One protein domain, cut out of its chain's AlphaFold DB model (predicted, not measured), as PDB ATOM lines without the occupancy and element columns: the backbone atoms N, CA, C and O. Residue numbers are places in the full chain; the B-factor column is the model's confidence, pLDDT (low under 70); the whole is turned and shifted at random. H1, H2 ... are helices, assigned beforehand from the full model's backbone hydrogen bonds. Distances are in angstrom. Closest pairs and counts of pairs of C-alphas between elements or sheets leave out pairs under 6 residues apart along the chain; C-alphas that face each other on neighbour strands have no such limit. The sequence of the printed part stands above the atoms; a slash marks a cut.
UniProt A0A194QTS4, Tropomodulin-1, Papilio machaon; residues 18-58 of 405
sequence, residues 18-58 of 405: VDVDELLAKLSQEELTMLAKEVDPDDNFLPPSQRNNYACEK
ATOM      1  N   VAL A  18      45.934   6.308-107.000       78.12
ATOM      2  CA  VAL A  18      46.296   5.321-108.032       78.12
ATOM      3  C   VAL A  18      45.373   5.441-109.244       78.12
ATOM      4  O   VAL A  18      44.169   5.220-109.143       78.12
ATOM      5  N   ASP A  19      45.956   5.739-110.406       79.81
ATOM      6  CA  ASP A  19      45.231   5.822-111.674       79.81
ATOM      7  C   ASP A  19      44.670   4.445-112.082       79.81
ATOM      8  O   ASP A  19      45.406   3.497-112.378       79.81
ATOM      9  N   VAL A  20      43.340   4.341-112.075       78.31
ATOM     10  CA  VAL A  20      42.599   3.124-112.423       78.31
ATOM     11  C   VAL A  20      42.712   2.815-113.917       78.31
ATOM     12  O   VAL A  20      42.822   1.644-114.277       78.31
ATOM     13  N   ASP A  21      42.765   3.828-114.784       79.62
ATOM     14  CA  ASP A  21      42.894   3.630-116.229       79.62
ATOM     15  C   ASP A  21      44.307   3.131-116.580       79.62
ATOM     16  O   ASP A  21      44.467   2.245-117.424       79.62
ATOM     17  N   GLU A  22      45.339   3.600-115.866       84.88
ATOM     18  CA  GLU A  22      46.711   3.089-116.013       84.88
ATOM     19  C   GLU A  22      46.871   1.647-115.489       84.88
ATOM     20  O   GLU A  22      47.747   0.917-115.959       84.88
ATOM     21  N   LEU A  23      46.037   1.202-114.538       80.25
ATOM     22  CA  LEU A  23      45.959  -0.206-114.125       80.25
ATOM     23  C   LEU A  23      45.210  -1.063-115.155       80.25
ATOM     24  O   LEU A  23      45.703  -2.127-115.530       80.25
ATOM     25  N   LEU A  24      44.059  -0.596-115.646       76.88
ATOM     26  CA  LEU A  24      43.265  -1.297-116.661       76.88
ATOM     27  C   LEU A  24      44.051  -1.483-117.968       76.88
ATOM     28  O   LEU A  24      43.989  -2.554-118.567       76.88
ATOM     29  N   ALA A  25      44.860  -0.497-118.365       83.50
ATOM     30  CA  ALA A  25      45.728  -0.570-119.543       83.50
ATOM     31  C   ALA A  25      46.908  -1.563-119.418       83.50
ATOM     32  O   ALA A  25      47.546  -1.874-120.427       83.50
ATOM     33  N   LYS A  26      47.223  -2.052-118.210       85.62
ATOM     34  CA  LYS A  26      48.290  -3.046-117.958       85.62
ATOM     35  C   LYS A  26      47.784  -4.489-117.933       85.62
ATOM     36  O   LYS A  26      48.601  -5.404-118.007       85.62
ATOM     37  N   LEU A  27      46.473  -4.690-117.805       82.88
ATOM     38  CA  LEU A  27      45.846  -6.009-117.752       82.88
ATOM     39  C   LEU A  27      45.634  -6.569-119.162       82.88
ATOM     40  O   LEU A  27      45.301  -5.844-120.101       82.88
ATOM     41  N   SER A  28      45.801  -7.881-119.317       89.00
ATOM     42  CA  SER A  28      45.466  -8.561-120.567       89.00
ATOM     43  C   SER A  28      43.953  -8.613-120.799       89.00
ATOM     44  O   SER A  28      43.147  -8.544-119.868       89.00
ATOM     45  N   GLN A  29      43.552  -8.810-122.060       81.50
ATOM     46  CA  GLN A  29      42.148  -9.005-122.434       81.50
ATOM     47  C   GLN A  29      41.492 -10.135-121.617       81.50
ATOM     48  O   GLN A  29      40.335 -10.018-121.228       81.50
ATOM     49  N   GLU A  30      42.233 -11.210-121.331       82.94
ATOM     50  CA  GLU A  30      41.748 -12.359-120.560       82.94
ATOM     51  C   GLU A  30      41.509 -11.987-119.089       82.94
ATOM     52  O   GLU A  30      40.417 -12.231-118.573       82.94
ATOM     53  N   GLU A  31      42.460 -11.307-118.440       83.38
ATOM     54  CA  GLU A  31      42.320 -10.819-117.058       83.38
ATOM     55  C   GLU A  31      41.168  -9.817-116.908       83.38
ATOM     56  O   GLU A  31      40.380  -9.924-115.968       83.38
ATOM     57  N   LEU A  32      40.993  -8.910-117.876       80.75
ATOM     58  CA  LEU A  32      39.841  -8.006-117.934       80.75
ATOM     59  C   LEU A  32      38.512  -8.781-118.032       80.75
ATOM     60  O   LEU A  32      37.543  -8.412-117.368       80.75
ATOM     61  N   THR A  33      38.451  -9.890-118.786       78.06
ATOM     62  CA  THR A  33      37.247 -10.753-118.811       78.06
ATOM     63  C   THR A  33      37.054 -11.620-117.564       78.06
ATOM     64  O   THR A  33      35.940 -12.094-117.346       78.06
ATOM     65  N   MET A  34      38.089 -11.839-116.747       78.00
ATOM     66  CA  MET A  34      37.946 -12.492-115.440       78.00
ATOM     67  C   MET A  34      37.413 -11.504-114.400       78.00
ATOM     68  O   MET A  34      36.405 -11.793-113.763       78.00
ATOM     69  N   LEU A  35      37.987 -10.300-114.318       77.75
ATOM     70  CA  LEU A  35      37.494  -9.227-113.444       77.75
ATOM     71  C   LEU A  35      36.037  -8.849-113.762       77.75
ATOM     72  O   LEU A  35      35.224  -8.713-112.855       77.75
ATOM     73  N   ALA A  36      35.663  -8.791-115.045       74.56
ATOM     74  CA  ALA A  36      34.279  -8.551-115.469       74.56
ATOM     75  C   ALA A  36      33.281  -9.675-115.096       74.56
ATOM     76  O   ALA A  36      32.077  -9.504-115.289       74.56
ATOM     77  N   LYS A  37      33.751 -10.819-114.576       73.38
ATOM     78  CA  LYS A  37      32.920 -11.915-114.042       73.38
ATOM     79  C   LYS A  37      32.843 -11.928-112.511       73.38
ATOM     80  O   LYS A  37      31.981 -12.615-111.963       73.38
ATOM     81  N   GLU A  38      33.696 -11.176-111.815       74.44
ATOM     82  CA  GLU A  38      33.718 -11.058-110.347       74.44
ATOM     83  C   GLU A  38      32.837  -9.893-109.849       74.44
ATOM     84  O   GLU A  38      33.186  -9.149-108.935       74.44
ATOM     85  N   VAL A  39      31.665  -9.747-110.470       73.00
ATOM     86  CA  VAL A  39      30.611  -8.798-110.083       73.00
ATOM     87  C   VAL A  39      29.883  -9.293-108.829       73.00
ATOM     88  O   VAL A  39      29.542 -10.474-108.729       73.00
ATOM     89  N   ASP A  40      29.592  -8.382-107.898       74.81
ATOM     90  CA  ASP A  40      28.752  -8.664-106.728       74.81
ATOM     91  C   ASP A  40      27.307  -8.988-107.176       74.81
ATOM     92  O   ASP A  40      26.687  -8.169-107.868       74.81
ATOM     93  N   PRO A  41      26.735 -10.155-106.810       70.88
ATOM     94  CA  PRO A  41      25.378 -10.529-107.209       70.88
ATOM     95  C   PRO A  41      24.288  -9.555-106.725       70.88
ATOM     96  O   PRO A  41      23.211  -9.505-107.329       70.88
ATOM     97  N   ASP A  42      24.558  -8.764-105.681       74.94
ATOM     98  CA  ASP A  42      23.635  -7.772-105.133       74.94
ATOM     99  C   ASP A  42      23.870  -6.337-105.671       74.94
ATOM    100  O   ASP A  42      23.094  -5.440-105.325       74.94
ATOM    101  N   ASP A  43      24.851  -6.092-106.563       81.50
ATOM    102  CA  ASP A  43      25.109  -4.746-107.119       81.50
ATOM    103  C   ASP A  43      23.882  -4.184-107.848       81.50
ATOM    104  O   ASP A  43      23.486  -4.635-108.927       81.50
ATOM    105  N   ASN A  44      23.287  -3.142-107.268       78.69
ATOM    106  CA  ASN A  44      22.050  -2.582-107.772       78.69
ATOM    107  C   ASN A  44      22.201  -1.719-109.040       78.69
ATOM    108  O   ASN A  44      21.188  -1.412-109.668       78.69
ATOM    109  N   PHE A  45      23.423  -1.342-109.433       81.00
ATOM    110  CA  PHE A  45      23.667  -0.541-110.639       81.00
ATOM    111  C   PHE A  45      23.732  -1.379-111.922       81.00
ATOM    112  O   PHE A  45      23.452  -0.857-113.003       81.00
ATOM    113  N   LEU A  46      24.023  -2.679-111.816       78.25
ATOM    114  CA  LEU A  46      24.035  -3.599-112.951       78.25
ATOM    115  C   LEU A  46      22.664  -4.272-113.169       78.25
ATOM    116  O   LEU A  46      21.931  -4.552-112.210       78.25
ATOM    117  N   PRO A  47      22.270  -4.566-114.426       79.12
ATOM    118  CA  PRO A  47      21.037  -5.290-114.715       79.12
ATOM    119  C   PRO A  47      21.134  -6.747-114.217       79.12
ATOM    120  O   PRO A  47      22.210  -7.341-114.298       79.12
ATOM    121  N   PRO A  48      20.034  -7.384-113.764       77.94
ATOM    122  CA  PRO A  48      20.078  -8.729-113.168       77.94
ATOM    123  C   PRO A  48      20.691  -9.838-114.041       77.94
ATOM    124  O   PRO A  48      21.139 -10.850-113.514       77.94
ATOM    125  N   SER A  49      20.741  -9.659-115.364       76.12
ATOM    126  CA  SER A  49      21.411 -10.574-116.300       76.12
ATOM    127  C   SER A  49      22.943 -10.501-116.274       76.12
ATOM    128  O   SER A  49      23.584 -11.419-116.771       76.12
ATOM    129  N   GLN A  50      23.527  -9.433-115.719       76.06
ATOM    130  CA  GLN A  50      24.977  -9.215-115.607       76.06
ATOM    131  C   GLN A  50      25.509  -9.440-114.180       76.06
ATOM    132  O   GLN A  50      26.713  -9.541-113.989       76.06
ATOM    133  N   ARG A  51      24.620  -9.612-113.188       80.56
ATOM    134  CA  ARG A  51      24.962  -9.958-111.792       80.56
ATOM    135  C   ARG A  51      25.287 -11.447-111.577       80.56
ATOM    136  O   ARG A  51      25.353 -11.916-110.447       80.56
ATOM    137  N   ASN A  52      25.411 -12.229-112.651       71.81
ATOM    138  CA  ASN A  52      25.651 -13.668-112.587       71.81
ATOM    139  C   ASN A  52      26.835 -14.053-113.483       71.81
ATOM    140  O   ASN A  52      26.796 -13.856-114.694       71.81
ATOM    141  N   ASN A  53      27.853 -14.657-112.872       72.19
ATOM    142  CA  ASN A  53      29.067 -15.154-113.526       72.19
ATOM    143  C   ASN A  53      28.762 -16.278-114.552       72.19
ATOM    144  O   ASN A  53      29.475 -16.433-115.545       72.19
ATOM    145  N   TYR A  54      27.669 -17.037-114.375       74.44
ATOM    146  CA  TYR A  54      27.277 -18.090-115.318       74.44
ATOM    147  C   TYR A  54      26.700 -17.528-116.631       74.44
ATOM    148  O   TYR A  54      25.507 -17.230-116.740       74.44
ATOM    149  N   ALA A  55      27.536 -17.497-117.670       70.94
ATOM    150  CA  ALA A  55      27.102 -17.407-119.060       70.94
ATOM    151  C   ALA A  55      26.797 -18.810-119.623       70.94
ATOM    152  O   ALA A  55      27.580 -19.745-119.467       70.94
ATOM    153  N   CYS A  56      25.665 -18.969-120.314       71.69
ATOM    154  CA  CYS A  56      25.310 -20.236-120.955       71.69
ATOM    155  C   CYS A  56      25.917 -20.323-122.363       71.69
ATOM    156  O   CYS A  56      25.311 -19.868-123.326       71.69
ATOM    157  N   GLU A  57      27.078 -20.967-122.489       77.31
ATOM    158  CA  GLU A  57      27.805 -21.165-123.761       77.31
ATOM    159  C   GLU A  57      27.096 -22.095-124.772       77.31
ATOM    160  O   GLU A  57      27.570 -22.288-125.887       77.31
ATOM    161  N   LYS A  58      25.973 -22.714-124.390       81.00
ATOM    162  CA  LYS A  58      25.233 -23.663-125.234       81.00
ATOM    163  C   LYS A  58      24.268 -22.936-126.162       81.00
ATOM    164  O   LYS A  58      23.385 -22.224-125.680       81.00
TER     165      LYS A  58
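What this domain is: This is residues 18 to 58 of the 405 residues of the protein "Tropomodulin-1" of Papilio machaon (UniProt A0A194QTS4). With little regular structure, the printed part is a loose, flat chain: two short helices, H1 and then H2, lead into a long stretch, residues 36 to 58, which makes a loop and then an extended tail to Lys 58. Residues 18 to 23 stick out at the other end. It has 41 residues, two named helices and no named strand; its class is all helix, though only 12 residues are in named elements. The radius of gyration of the C-alphas is 12.4 A, and the spans are 32 by 27 by 11 A.

Where its parts are: H1, residues 20 to 24, begins at C-alpha 20 (42.599, 3.124, -112.423) and is 6.2 A long. H2, residues 29 to 35, is 10.1 A long and ends at C-alpha 35 (37.494, -9.227, -113.444).

How they stand to each other: A tight link of 4 residues joins H1 to H2. The helices are close but not clearly touching; their closest C-alphas, of Leu 24 and Leu 32, are 7.6 A apart. In H1 and H2 every O i to N i+4 pair is within hydrogen-bond range.

The domain as a whole: The farthest C-alphas, of Val 18 and Lys 58, are 39.7 A apart. The printed part has no cut. Its mean pLDDT is 78.2, and no printed residue is under 70.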